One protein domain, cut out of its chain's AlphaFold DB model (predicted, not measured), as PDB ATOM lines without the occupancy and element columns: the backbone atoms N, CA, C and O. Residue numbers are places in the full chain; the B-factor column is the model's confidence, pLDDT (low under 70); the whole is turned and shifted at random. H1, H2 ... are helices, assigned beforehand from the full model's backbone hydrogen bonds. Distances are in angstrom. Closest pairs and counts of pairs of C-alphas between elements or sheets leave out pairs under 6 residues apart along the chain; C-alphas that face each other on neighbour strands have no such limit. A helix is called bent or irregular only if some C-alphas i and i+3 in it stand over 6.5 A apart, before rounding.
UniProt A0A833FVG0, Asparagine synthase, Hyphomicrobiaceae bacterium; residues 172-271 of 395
ATOM      1  N   SER A 172     203.819 150.027 163.776       93.44
ATOM      2  CA  SER A 172     204.956 150.493 162.969       93.44
ATOM      3  C   SER A 172     204.533 151.284 161.728       93.44
ATOM      4  O   SER A 172     205.239 152.224 161.360       93.44
ATOM      5  N   PHE A 173     203.374 150.971 161.134       93.44
ATOM      6  CA  PHE A 173     202.815 151.692 159.985       93.44
ATOM      7  C   PHE A 173     202.484 153.153 160.312       93.44
ATOM      8  O   PHE A 173     202.573 154.012 159.435       93.44
ATOM      9  N   ARG A 174     202.209 153.457 161.585       92.19
ATOM     10  CA  ARG A 174     202.033 154.821 162.102       92.19
ATOM     11  C   ARG A 174     203.321 155.394 162.683       92.19
ATOM     12  O   ARG A 174     203.713 156.520 162.369       92.19
ATOM     13  N   ASP A 175     203.964 154.636 163.565       92.88
ATOM     14  CA  ASP A 175     205.027 155.143 164.426       92.88
ATOM     15  C   ASP A 175     206.298 155.456 163.626       92.88
ATOM     16  O   ASP A 175     206.886 156.518 163.815       92.88
ATOM     17  N   VAL A 176     206.690 154.596 162.675       95.31
ATOM     18  CA  VAL A 176     207.905 154.811 161.869       95.31
ATOM     19  C   VAL A 176     207.778 156.072 161.004       95.31
ATOM     20  O   VAL A 176     208.656 156.933 161.090       95.31
ATOM     21  N   PRO A 177     206.699 156.279 160.218       94.62
ATOM     22  CA  PRO A 177     206.528 157.525 159.469       94.62
ATOM     23  C   PRO A 177     206.377 158.762 160.362       94.62
ATOM     24  O   PRO A 177     206.818 159.850 159.985       94.62
ATOM     25  N   ARG A 178     205.763 158.626 161.546       94.25
ATOM     26  CA  ARG A 178     205.662 159.715 162.528       94.25
ATOM     27  C   ARG A 178     207.036 160.125 163.054       94.25
ATOM     28  O   ARG A 178     207.329 161.317 163.052       94.25
ATOM     29  N   TRP A 179     207.873 159.174 163.464       94.38
ATOM     30  CA  TRP A 179     209.225 159.456 163.954       94.38
ATOM     31  C   TRP A 179     210.100 160.076 162.871       94.38
ATOM     32  O   TRP A 179     210.736 161.090 163.136       94.38
ATOM     33  N   VAL A 180     210.043 159.561 161.639       94.69
ATOM     34  CA  VAL A 180     210.776 160.146 160.505       94.69
ATOM     35  C   VAL A 180     210.404 161.609 160.299       94.69
ATOM     36  O   VAL A 180     211.292 162.439 160.154       94.69
ATOM     37  N   ARG A 181     209.111 161.956 160.340       93.56
ATOM     38  CA  ARG A 181     208.672 163.355 160.210       93.56
ATOM     39  C   ARG A 181     209.132 164.228 161.377       93.56
ATOM     40  O   ARG A 181     209.599 165.335 161.143       93.56
ATOM     41  N   LEU A 182     209.006 163.734 162.609       91.81
ATOM     42  CA  LEU A 182     209.338 164.496 163.815       91.81
ATOM     43  C   LEU A 182     210.848 164.727 163.972       91.81
ATOM     44  O   LEU A 182     211.265 165.785 164.433       91.81
ATOM     45  N   PHE A 183     211.663 163.749 163.577       89.50
ATOM     46  CA  PHE A 183     213.106 163.750 163.809       89.50
ATOM     47  C   PHE A 183     213.944 163.997 162.545       89.50
ATOM     48  O   PHE A 183     215.164 164.005 162.641       89.50
ATOM     49  N   ALA A 184     213.340 164.267 161.379       88.00
ATOM     50  CA  ALA A 184     214.080 164.547 160.139       88.00
ATOM     51  C   ALA A 184     215.118 165.673 160.298       88.00
ATOM     52  O   ALA A 184     216.279 165.497 159.930       88.00
ATOM     53  N   VAL A 185     214.719 166.814 160.872       82.44
ATOM     54  CA  VAL A 185     215.620 167.963 161.078       82.44
ATOM     55  C   VAL A 185     216.609 167.705 162.225       82.44
ATOM     56  O   VAL A 185     217.810 167.814 161.981       82.44
ATOM     57  N   PRO A 186     216.179 167.279 163.434       78.00
ATOM     58  CA  PRO A 186     217.109 166.984 164.526       78.00
ATOM     59  C   PRO A 186     218.175 165.934 164.185       78.00
ATOM     60  O   PRO A 186     219.338 166.109 164.541       78.00
ATOM     61  N   SER A 187     217.811 164.870 163.461       79.81
ATOM     62  CA  SER A 187     218.754 163.819 163.052       79.81
ATOM     63  C   SER A 187     219.689 164.236 161.914       79.81
ATOM     64  O   SER A 187     220.634 163.508 161.617       79.81
ATOM     65  N   SER A 188     219.446 165.381 161.271       78.81
ATOM     66  CA  SER A 188     220.319 165.909 160.215       78.81
ATOM     67  C   SER A 188     221.529 166.663 160.773       78.81
ATOM     68  O   SER A 188     222.487 166.883 160.036       78.81
ATOM     69  N   VAL A 189     221.516 167.041 162.058       80.12
ATOM     70  CA  VAL A 189     222.657 167.696 162.709       80.12
ATOM     71  C   VAL A 189     223.721 166.638 163.032       80.12
ATOM     72  O   VAL A 189     223.468 165.753 163.860       80.12
ATOM     73  N   PRO A 190     224.917 166.695 162.413       75.44
ATOM     74  CA  PRO A 190     225.962 165.709 162.657       75.44
ATOM     75  C   PRO A 190     226.339 165.657 164.139       75.44
ATOM     76  O   PRO A 190     226.431 166.687 164.800       75.44
ATOM     77  N   LEU A 191     226.578 164.449 164.656       79.56
ATOM     78  CA  LEU A 191     227.031 164.168 166.029       79.56
ATOM     79  C   LEU A 191     226.061 164.541 167.166       79.56
ATOM     80  O   LEU A 191     226.168 163.927 168.224       79.56
ATOM     81  N   LEU A 192     225.084 165.433 166.964       79.62
ATOM     82  CA  LEU A 192     224.121 165.835 167.999       79.62
ATOM     83  C   LEU A 192     223.385 164.628 168.593       79.62
ATOM     84  O   LEU A 192     223.354 164.460 169.808       79.62
ATOM     85  N   GLY A 193     222.856 163.744 167.744       78.25
ATOM     86  CA  GLY A 193     222.163 162.537 168.204       78.25
ATOM     87  C   GLY A 193     223.061 161.600 169.022       78.25
ATOM     88  O   GLY A 193     222.631 161.079 170.048       78.25
ATOM     89  N   LYS A 194     224.330 161.439 168.619       79.56
ATOM     90  CA  LYS A 194     225.311 160.605 169.336       79.56
ATOM     91  C   LYS A 194     225.690 161.205 170.685       79.56
ATOM     92  O   LYS A 194     225.764 160.472 171.666       79.56
ATOM     93  N   LEU A 195     225.892 162.522 170.731       80.88
ATOM     94  CA  LEU A 195     226.207 163.266 171.949       80.88
ATOM     95  C   LEU A 195     225.052 163.188 172.948       80.88
ATOM     96  O   LEU A 195     225.253 162.765 174.087       80.88
ATOM     97  N   VAL A 196     223.829 163.499 172.505       81.06
ATOM     98  CA  VAL A 196     222.634 163.407 173.354       81.06
ATOM     99  C   VAL A 196     222.448 161.984 173.862       81.06
ATOM    100  O   VAL A 196     222.205 161.804 175.050       81.06
ATOM    101  N   ARG A 197     222.639 160.961 173.018       82.81
ATOM    102  CA  ARG A 197     222.574 159.568 173.469       82.81
ATOM    103  C   ARG A 197     223.643 159.248 174.511       82.81
ATOM    104  O   ARG A 197     223.295 158.674 175.534       82.81
ATOM    105  N   SER A 198     224.905 159.629 174.296       79.19
ATOM    106  CA  SER A 198     225.983 159.345 175.261       79.19
ATOM    107  C   SER A 198     225.752 159.983 176.633       79.19
ATOM    108  O   SER A 198     226.150 159.407 177.640       79.19
ATOM    109  N   LEU A 199     225.069 161.133 176.676       79.00
ATOM    110  CA  LEU A 199     224.719 161.826 177.917       79.00
ATOM    111  C   LEU A 199     223.432 161.275 178.549       79.00
ATOM    112  O   LEU A 199     223.346 161.135 179.765       79.00
ATOM    113  N   ALA A 200     222.427 160.956 177.731       75.88
ATOM    114  CA  ALA A 200     221.107 160.546 178.197       75.88
ATOM    115  C   ALA A 200     221.010 159.052 178.522       75.88
ATOM    116  O   ALA A 200     220.190 158.681 179.352       75.88
ATOM    117  N   GLU A 201     221.807 158.181 177.894       75.38
ATOM    118  CA  GLU A 201     221.716 156.728 178.089       75.38
ATOM    119  C   GLU A 201     221.981 156.293 179.544       75.38
ATOM    120  O   GLU A 201     221.149 155.552 180.075       75.38
ATOM    121  N   PRO A 202     223.047 156.754 180.234       72.56
ATOM    122  CA  PRO A 202     223.294 156.370 181.626       72.56
ATOM    123  C   PRO A 202     222.167 156.830 182.559       72.56
ATOM    124  O   PRO A 202     221.746 156.084 183.442       72.56
ATOM    125  N   ILE A 203     221.636 158.034 182.319       70.44
ATOM    126  CA  ILE A 203     220.539 158.630 183.092       70.44
ATOM    127  C   ILE A 203     219.233 157.872 182.837       70.44
ATOM    128  O   ILE A 203     218.531 157.509 183.773       70.44
ATOM    129  N   ALA A 204     218.913 157.589 181.574       69.69
ATOM    130  CA  ALA A 204     217.722 156.843 181.189       69.69
ATOM    131  C   ALA A 204     217.735 155.431 181.784       69.69
ATOM    132  O   ALA A 204     216.711 154.982 182.291       69.69
ATOM    133  N   LEU A 205     218.889 154.760 181.774       67.31
ATOM    134  CA  LEU A 205     219.049 153.444 182.387       67.31
ATOM    135  C   LEU A 205     218.859 153.511 183.913       67.31
ATOM    136  O   LEU A 205     218.124 152.697 184.464       67.31
ATOM    137  N   ALA A 206     219.458 154.508 184.577       63.91
ATOM    138  CA  ALA A 206     219.311 154.723 186.020       63.91
ATOM    139  C   ALA A 206     217.862 155.043 186.433       63.91
ATOM    140  O   ALA A 206     217.421 154.636 187.504       63.91
ATOM    141  N   LEU A 207     217.109 155.730 185.570       65.62
ATOM    142  CA  LEU A 207     215.695 156.065 185.777       65.62
ATOM    143  C   LEU A 207     214.723 154.978 185.278       65.62
ATOM    144  O   LEU A 207     213.511 155.186 185.307       65.62
ATOM    145  N   GLY A 208     215.219 153.834 184.790       62.69
ATOM    146  CA  GLY A 208     214.382 152.744 184.271       62.69
ATOM    147  C   GLY A 208     213.614 153.085 182.984       62.69
ATOM    148  O   GLY A 208     212.630 152.425 182.649       62.69
ATOM    149  N   ALA A 209     214.032 154.123 182.258       66.62
ATOM    150  CA  ALA A 209     213.431 154.524 180.994       66.62
ATOM    151  C   ALA A 209     213.852 153.591 179.842       66.62
ATOM    152  O   ALA A 209     214.881 152.918 179.885       66.62
ATOM    153  N   ASN A 210     213.051 153.559 178.770       71.50
ATOM    154  CA  ASN A 210     213.312 152.697 177.617       71.50
ATOM    155  C   ASN A 210     214.644 153.083 176.927       71.50
ATOM    156  O   ASN A 210     214.718 154.181 176.365       71.50
ATOM    157  N   PRO A 211     215.654 152.187 176.869       70.19
ATOM    158  CA  PRO A 211     216.983 152.482 176.312       70.19
ATOM    159  C   PRO A 211     216.969 152.962 174.855       70.19
ATOM    160  O   PRO A 211     217.890 153.633 174.391       70.19
ATOM    161  N   LYS A 212     215.902 152.642 174.117       80.00
ATOM    162  CA  LYS A 212     215.722 153.043 172.720       80.00
ATOM    163  C   LYS A 212     215.371 154.520 172.562       80.00
ATOM    164  O   LYS A 212     215.644 155.088 171.507       80.00
ATOM    165  N   ALA A 213     214.778 155.148 173.580       76.88
ATOM    166  CA  ALA A 213     214.344 156.543 173.504       76.88
ATOM    167  C   ALA A 213     215.526 157.493 173.253       76.88
ATOM    168  O   ALA A 213     215.409 158.424 172.458       76.88
ATOM    169  N   ALA A 214     216.692 157.190 173.834       74.12
ATOM    170  CA  ALA A 214     217.925 157.946 173.628       74.12
ATOM    171  C   ALA A 214     218.418 157.917 172.164       74.12
ATOM    172  O   ALA A 214     219.127 158.818 171.728       74.12
ATOM    173  N   GLY A 215     218.014 156.910 171.380       81.44
ATOM    174  CA  GLY A 215     218.373 156.772 169.969       81.44
ATOM    175  C   GLY A 215     217.445 157.495 168.989       81.44
ATOM    176  O   GLY A 215     217.769 157.548 167.803       81.44
ATOM    177  N   LEU A 216     216.309 158.055 169.431       84.31
ATOM    178  CA  LEU A 216     215.329 158.696 168.536       84.31
ATOM    179  C   LEU A 216     215.912 159.896 167.782       84.31
ATOM    180  O   LEU A 216     215.643 160.051 166.595       84.31
ATOM    181  N   LEU A 217     216.754 160.700 168.432       83.25
ATOM    182  CA  LEU A 217     217.417 161.834 167.783       83.25
ATOM    183  C   LEU A 217     218.509 161.397 166.801       83.25
ATOM    184  O   LEU A 217     218.729 162.077 165.807       83.25
ATOM    185  N   GLU A 218     219.175 160.267 167.045       84.62
ATOM    186  CA  GLU A 218     220.236 159.757 166.166       84.62
ATOM    187  C   GLU A 218     219.669 159.024 164.941       84.62
ATOM    188  O   GLU A 218     220.126 159.232 163.821       84.62
ATOM    189  N   LEU A 219     218.677 158.155 165.147       87.81
ATOM    190  CA  LEU A 219     218.208 157.204 164.135       87.81
ATOM    191  C   LEU A 219     216.783 157.491 163.640       87.81
ATOM    192  O   LEU A 219     216.391 156.995 162.583       87.81
ATOM    193  N   GLY A 220     215.995 158.275 164.379       89.75
ATOM    194  CA  GLY A 220     214.571 158.475 164.113       89.75
ATOM    195  C   GLY A 220     214.266 159.257 162.839       89.75
ATOM    196  O   GLY A 220     213.215 159.027 162.249       89.75
ATOM    197  N   GLY A 221     215.169 160.125 162.368       89.56
ATOM    198  CA  GLY A 221     214.944 160.954 161.177       89.56
ATOM    199  C   GLY A 221     215.001 160.221 159.833       89.56
ATOM    200  O   GLY A 221     214.648 160.797 158.807       89.56
ATOM    201  N   ALA A 222     215.397 158.945 159.805       93.19
ATOM    202  CA  ALA A 222     215.440 158.136 158.587       93.19
ATOM    203  C   ALA A 222     214.653 156.833 158.754       93.19
ATOM    204  O   ALA A 222     214.710 156.193 159.799       93.19
ATOM    205  N   THR A 223     213.962 156.383 157.697       95.81
ATOM    206  CA  THR A 223     213.114 155.171 157.743       95.81
ATOM    207  C   THR A 223     213.860 153.952 158.281       95.81
ATOM    208  O   THR A 223     213.309 153.222 159.097       95.81
ATOM    209  N   CYS A 224     215.113 153.745 157.858       95.88
ATOM    210  CA  CYS A 224     215.886 152.584 158.287       95.88
ATOM    211  C   CYS A 224     216.207 152.623 159.787       95.88
ATOM    212  O   CYS A 224     216.056 151.617 160.475       95.88
ATOM    213  N   GLY A 225     216.608 153.788 160.302       94.38
ATOM    214  CA  GLY A 225     216.926 153.962 161.717       94.38
ATOM    215  C   GLY A 225     215.678 153.929 162.604       94.38
ATOM    216  O   GLY A 225     215.661 153.224 163.609       94.38
ATOM    217  N   ALA A 226     214.596 154.592 162.188       95.31
ATOM    218  CA  ALA A 226     213.309 154.548 162.875       95.31
ATOM    219  C   ALA A 226     212.739 153.120 162.946       95.31
ATOM    220  O   ALA A 226     212.211 152.715 163.982       95.31
ATOM    221  N   TYR A 227     212.883 152.330 161.876       96.50
ATOM    222  CA  TYR A 227     212.477 150.926 161.883       96.50
ATOM    223  C   TYR A 227     213.351 150.074 162.813       96.50
ATOM    224  O   TYR A 227     212.811 149.287 163.589       96.50
ATOM    225  N   LEU A 228     214.677 150.279 162.811       95.00
ATOM    226  CA  LEU A 228     215.581 149.600 163.746       95.00
ATOM    227  C   LEU A 228     215.198 149.888 165.204       95.00
ATOM    228  O   LEU A 228     215.099 148.958 165.997       95.00
ATOM    229  N   LEU A 229     214.906 151.147 165.546       92.25
ATOM    230  CA  LEU A 229     214.414 151.517 166.879       92.25
ATOM    231  C   LEU A 229     213.099 150.804 167.218       92.25
ATOM    232  O   LEU A 229     212.917 150.311 168.335       92.25
ATOM    233  N   LYS A 230     212.175 150.727 166.253       92.06
ATOM    234  CA  LYS A 230     210.867 150.103 166.464       92.06
ATOM    235  C   LYS A 230     210.988 148.598 166.719       92.06
ATOM    236  O   LYS A 230     210.372 148.113 167.668       92.06
ATOM    237  N   ARG A 231     211.761 147.874 165.900       91.38
ATOM    238  CA  ARG A 231     211.790 146.397 165.870       91.38
ATOM    239  C   ARG A 231     212.991 145.744 166.544       91.38
ATOM    240  O   ARG A 231     212.869 144.603 166.971       91.38
ATOM    241  N   GLY A 232     214.126 146.425 166.678       90.12
ATOM    242  CA  GLY A 232     215.323 145.842 167.289       90.12
ATOM    243  C   GLY A 232     215.066 145.466 168.745       90.12
ATOM    244  O   GLY A 232     214.646 146.318 169.517       90.12
ATOM    245  N   LEU A 233     215.279 144.213 169.148       85.44
ATOM    246  CA  LEU A 233     215.057 143.805 170.543       85.44
ATOM    247  C   LEU A 233     216.038 144.510 171.493       85.44
ATOM    248  O   LEU A 233     215.631 145.034 172.532       85.44
ATOM    249  N   PHE A 234     217.297 144.584 171.064       87.00
ATOM    250  CA  PHE A 234     218.385 145.344 171.670       87.00
ATOM    251  C   PHE A 234     219.007 146.255 170.614       87.00
ATOM    252  O   PHE A 234     219.118 145.881 169.444       87.00
ATOM    253  N   MET A 235     219.413 147.449 171.026       87.94
ATOM    254  CA  MET A 235     220.161 148.365 170.177       87.94
ATOM    255  C   MET A 235     221.653 148.009 170.178       87.94
ATOM    256  O   MET A 235     222.130 147.436 171.155       87.94
ATOM    257  N   PRO A 236     222.420 148.375 169.132       87.94
ATOM    258  CA  PRO A 236     223.842 148.034 169.040       87.94
ATOM    259  C   PRO A 236     224.674 148.418 170.272       87.94
ATOM    260  O   PRO A 236     225.550 147.659 170.663       87.94
ATOM    261  N   TRP A 237     224.364 149.546 170.919       84.88
ATOM    262  CA  TRP A 237     225.047 150.015 172.135       84.88
ATOM    263  C   TRP A 237     224.698 149.224 173.405       84.88
ATOM    264  O   TRP A 237     225.357 149.376 174.427       84.88
ATOM    265  N   GLU A 238     223.674 148.372 173.362       84.69
ATOM    266  CA  GLU A 238     223.291 147.506 174.481       84.69
ATOM    267  C   GLU A 238     223.956 146.124 174.400       84.69
ATOM    268  O   GLU A 238     223.962 145.392 175.389       84.69
ATOM    269  N   LEU A 239     224.484 145.744 173.230       85.69
ATOM    270  CA  LEU A 239     224.884 144.363 172.948       85.69
ATOM    271  C   LEU A 239     226.097 143.909 173.764       85.69
ATOM    272  O   LEU A 239     226.096 142.771 174.226       85.69
ATOM    273  N   ASP A 240     227.070 144.787 174.018       83.25
ATOM    274  CA  ASP A 240     228.268 144.462 174.813       83.25
ATOM    275  C   ASP A 240     227.936 144.120 176.281       83.25
ATOM    276  O   ASP A 240     228.740 143.511 176.981       83.25
ATOM    277  N   ARG A 241     226.733 144.472 176.762       82.88
ATOM    278  CA  ARG A 241     226.246 144.097 178.105       82.88
ATOM    279  C   ARG A 241     225.667 142.679 178.161       82.88
ATOM    280  O   ARG A 241     225.312 142.212 179.238       82.88
ATOM    281  N   ILE A 242     225.481 142.029 177.011       79.94
ATOM    282  CA  ILE A 242     224.734 140.765 176.875       79.94
ATOM    283  C   ILE A 242     225.577 139.701 176.166       79.94
ATOM    284  O   ILE A 242     225.475 138.511 176.474       79.94
ATOM    285  N   LEU A 243     226.415 140.117 175.221       83.62
ATOM    286  CA  LEU A 243     227.267 139.257 174.412       83.62
ATOM    287  C   LEU A 243     228.741 139.661 174.568       83.62
ATOM    288  O   LEU A 243     229.024 140.831 174.821       83.62
ATOM    289  N   PRO A 244     229.688 138.718 174.389       88.06
ATOM    290  CA  PRO A 244     231.113 139.036 174.344       88.06
ATOM    291  C   PRO A 244     231.434 140.100 173.280       88.06
ATOM    292  O   PRO A 244     230.905 140.054 172.167       88.06
ATOM    293  N   ALA A 245     232.304 141.055 173.615       88.31
ATOM    294  CA  ALA A 245     232.572 142.232 172.781       88.31
ATOM    295  C   ALA A 245     233.143 141.891 171.387       88.31
ATOM    296  O   ALA A 245     232.884 142.586 170.402       88.31
ATOM    297  N   ASP A 246     233.907 140.806 171.270       90.50
ATOM    298  CA  ASP A 246     234.423 140.288 170.001       90.50
ATOM    299  C   ASP A 246     233.290 139.779 169.093       90.50
ATOM    300  O   ASP A 246     233.234 140.141 167.912       90.50
ATOM    301  N   VAL A 247     232.330 139.039 169.663       89.88
ATOM    302  CA  VAL A 247     231.119 138.571 168.969       89.88
ATOM    303  C   VAL A 247     230.282 139.758 168.501       89.88
ATOM    304  O   VAL A 247     229.852 139.784 167.346       89.88
ATOM    305  N   VAL A 248     230.092 140.772 169.349       90.31
ATOM    306  CA  VAL A 248     229.348 141.992 168.992       90.31
ATOM    307  C   VAL A 248     230.028 142.732 167.844       90.31
ATOM    308  O   VAL A 248     229.381 143.061 166.846       90.31
ATOM    309  N   LYS A 249     231.344 142.951 167.931       91.19
ATOM    310  CA  LYS A 249     232.120 143.663 166.909       91.19
ATOM    311  C   LYS A 249     232.065 142.964 165.550       91.19
ATOM    312  O   LYS A 249     231.841 143.622 164.529       91.19
ATOM    313  N   VAL A 250     232.273 141.646 165.520       92.94
ATOM    314  CA  VAL A 250     232.201 140.852 164.283       92.94
ATOM    315  C   VAL A 250     230.763 140.796 163.765       92.94
ATOM    316  O   VAL A 250     230.536 141.011 162.574       92.94
ATOM    317  N   GLY A 251     229.790 140.569 164.650       91.38
ATOM    318  CA  GLY A 251     228.369 140.484 164.322       91.38
ATOM    319  C   GLY A 251     227.830 141.768 163.697       91.38
ATOM    320  O   GLY A 251     227.263 141.721 162.609       91.38
ATOM    321  N   LEU A 252     228.072 142.926 164.319       92.81
ATOM    322  CA  LEU A 252     227.636 144.225 163.791       92.81
ATOM    323  C   LEU A 252     228.300 144.563 162.454       92.81
ATOM    324  O   LEU A 252     227.631 145.092 161.567       92.81
ATOM    325  N   ARG A 253     229.585 144.221 162.279       93.75
ATOM    326  CA  ARG A 253     230.295 144.414 161.006       93.75
ATOM    327  C   ARG A 253     229.705 143.554 159.888       93.75
ATOM    328  O   ARG A 253     229.538 144.044 158.779       93.75
ATOM    329  N   ARG A 254     229.428 142.275 160.164       93.19
ATOM    330  CA  ARG A 254     228.898 141.331 159.165       93.19
ATOM    331  C   ARG A 254     227.438 141.612 158.826       93.19
ATOM    332  O   ARG A 254     227.067 141.554 157.658       93.19
ATOM    333  N   LEU A 255     226.620 141.880 159.842       91.38
ATOM    334  CA  LEU A 255     225.186 142.095 159.677       91.38
ATOM    335  C   LEU A 255     224.894 143.450 159.031       91.38
ATOM    336  O   LEU A 255     223.992 143.537 158.200       91.38
ATOM    337  N   ASP A 256     225.650 144.481 159.423       94.62
ATOM    338  CA  ASP A 256     225.471 145.872 159.003       94.62
ATOM    339  C   ASP A 256     223.981 146.280 159.008       94.62
ATOM    340  O   ASP A 256     223.353 146.421 157.949       94.62
ATOM    341  N   PRO A 257     223.363 146.402 160.204       93.25
ATOM    342  CA  PRO A 257     221.907 146.416 160.344       93.25
ATOM    343  C   PRO A 257     221.216 147.500 159.516       93.25
ATOM    344  O   PRO A 257     220.167 147.259 158.921       93.25
ATOM    345  N   LEU A 258     221.805 148.695 159.431       94.50
ATOM    346  CA  LEU A 258     221.217 149.794 158.668       94.50
ATOM    347  C   LEU A 258     221.261 149.527 157.160       94.50
ATOM    348  O   LEU A 258     220.276 149.815 156.475       94.50
ATOM    349  N   ASN A 259     222.344 148.943 156.639       95.81
ATOM    350  CA  ASN A 259     222.407 148.560 155.230       95.81
ATOM    351  C   ASN A 259     221.574 147.314 154.924       95.81
ATOM    352  O   ASN A 259     220.995 147.234 153.842       95.81
ATOM    353  N   LEU A 260     221.441 146.363 155.853       95.88
ATOM    354  CA  LEU A 260     220.470 145.271 155.740       95.88
ATOM    355  C   LEU A 260     219.046 145.825 155.580       95.88
ATOM    356  O   LEU A 260     218.351 145.482 154.624       95.88
ATOM    357  N   ILE A 261     218.649 146.750 156.459       97.25
ATOM    358  CA  ILE A 261     217.338 147.403 156.411       97.25
ATOM    359  C   ILE A 261     217.165 148.202 155.113       97.25
ATOM    360  O   ILE A 261     216.127 148.115 154.460       97.25
ATOM    361  N   LYS A 262     218.194 148.944 154.689       97.31
ATOM    362  CA  LYS A 262     218.184 149.691 153.422       97.31
ATOM    363  C   LYS A 262     217.992 148.765 152.214       97.31
ATOM    364  O   LYS A 262     217.201 149.087 151.329       97.31
ATOM    365  N   ARG A 263     218.670 147.612 152.183       95.75
ATOM    366  CA  ARG A 263     218.543 146.611 151.109       95.75
ATOM    367  C   ARG A 263     217.135 146.019 151.034       95.75
ATOM    368  O   ARG A 263     216.612 145.883 149.933       95.75
ATOM    369  N   ALA A 264     216.493 145.758 152.174       96.31
ATOM    370  CA  ALA A 264     215.118 145.248 152.229       96.31
ATOM    371  C   ALA A 264     214.070 146.191 151.603       96.31
ATOM    372  O   ALA A 264     213.009 145.733 151.191       96.31
ATOM    373  N   ILE A 265     214.373 147.486 151.481       97.06
ATOM    374  CA  ILE A 265     213.540 148.468 150.769       97.06
ATOM    375  C   ILE A 265     214.194 148.956 149.478       97.06
ATOM    376  O   ILE A 265     214.022 150.113 149.117       97.06
ATOM    377  N   THR A 266     214.997 148.135 148.805       96.12
ATOM    378  CA  THR A 266     215.601 148.488 147.514       96.12
ATOM    379  C   THR A 266     215.023 147.594 146.402       96.12
ATOM    380  O   THR A 266     215.104 146.370 146.518       96.12
ATOM    381  N   PRO A 267     214.447 148.161 145.317       96.12
ATOM    382  CA  PRO A 267     214.233 149.593 145.063       96.12
ATOM    383  C   PRO A 267     213.222 150.207 146.046       96.12
ATOM    384  O   PRO A 267     212.355 149.511 146.566       96.12
ATOM    385  N   ARG A 268     213.350 151.513 146.312       95.88
ATOM    386  CA  ARG A 268     212.634 152.199 147.403       95.88
ATOM    387  C   ARG A 268     211.186 152.540 147.048       95.88
ATOM    388  O   ARG A 268     210.990 153.385 146.173       95.88
ATOM    389  N   PRO A 269     210.184 152.010 147.782       95.69
ATOM    390  CA  PRO A 269     208.808 152.484 147.671       95.69
ATOM    391  C   PRO A 269     208.698 153.977 148.017       95.69
ATOM    392  O   PRO A 269     209.332 154.481 148.960       95.69
ATOM    393  N   ARG A 270     207.887 154.702 147.248       93.50
ATOM    394  CA  ARG A 270     207.597 156.132 147.399       93.50
ATOM    395  C   ARG A 270     206.693 156.391 148.599       93.50
ATOM    396  O   ARG A 270     206.937 157.352 149.335       93.50
ATOM    397  N   SER A 271     205.701 155.539 148.844       93.06
ATOM    398  CA  SER A 271     204.797 155.692 149.984       93.06
ATOM    399  C   SER A 271     205.453 155.255 151.300       93.06
ATOM    400  O   SER A 271     206.383 154.447 151.340       93.06
TER     401      SER A 271
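Overview. This is residues 172 to 271 of the 395 residues of the protein "Asparagine synthase" of Hyphomicrobiaceae bacterium (UniProt A0A833FVG0). Seven short helices form an open C: H2 and H3 lie side by side as a hairpin on one side, H6 and H7 follow each other nearly in line on the other side, and H4 bridges the two by packing on both H3 and H7. H1 crosses H4 and meets the end of H3 with its last residues, while H5 folds back on H6 to make a second hairpin and packs on no other helix. The printed part has 100 residues with seven named helices, H1 to H7 in order along the chain, and no named strand, and its class is all helix. The whole is compact, with a radius of gyration of the C-alphas of 14.0 A, and its C-alphas span 39 by 29 by 25 A.

Along the chain. H1 is residues 172 to 183 and measures 15.6 A from first to last C-alpha; C-alpha 172 is at (204.956, 150.493, 162.969). H1 is neither bent nor irregular, but only just: C-alphas 173 and 176 are 6.3 A apart. H2, residues 192 to 206, is the longest helix at 21.7 A and ends with C-alpha 206 at (219.311, 154.723, 186.020). H3 is residues 213 to 219, H4 is residues 223 to 231 and measures 12.0 A, and H5 is residues 236 to 241. H2, H3 and H5 are irregular: C-alphas 199 and 202 of H2 are 6.7 A apart, which is only just irregular, C-alphas 214 and 217 of H3 are 7.0 A apart, and C-alphas 237 and 240 of H5 are 7.0 A apart, again only just irregular. H6, residues 245 to 255, measures 15.0 A. H7 is residues 257 to 264, and its C-alpha 264 is at (215.118, 145.248, 152.229).

Arrangement. H3 and H4 are the hub, touching three other helices each. H1 touches H4 at a steep tilt of 54 degrees, opposite ways, with the C-alphas of Val 176 and Ala 226 closest at 5.5 A. H1 only just touches H3, with 3 pairs of C-alphas within 8 A and with residues 179 to 183 alone; the closest C-alphas, of Phe 183 and Leu 217, are 6.2 A apart, and the lines are only just about perpendicular at 72 degrees. H2 and H3 are a helical hairpin at a shallow tilt of 15 degrees, opposite ways, with the C-alphas of Gly 193 and Glu 218 closest at 3.9 A. H3 and H4 are another, at a shallow tilt of 23 degrees, with the C-alphas of Leu 219 and Gly 225 closest at 4.2 A. H4 touches H7 at a tilt of 69 degrees, only just steep, opposite ways; the closest C-alphas, of Cys 224 and Ile 261, are 5.7 A apart. H5 and H6 are a helical hairpin at a shallow tilt of 27 degrees, with the C-alphas of Asp 240 and Val 248 closest at 6.4 A. H6 and H7 meet only through their link, and H2 and H6 are among the pairs that are apart. Every O i to N i+4 pair is within hydrogen-bond range in H4, H6 and H7; the counts are 7 of 8 in H1, 9 of 11 in H2, 1 of 3 in H3 and 0 of 2 in H5, and the O i to N i+3 pairs within range are 2 of 4 in H3 and 2 of 3 in H5.

Size, cuts and confidence. The two C-alphas farthest apart, of Ala 206 and Pro 267, are 41.6 A apart. The printed part has no cut, and no link is long. Mean pLDDT of the printed part is 86.5, and residues 204 to 209 are under 70.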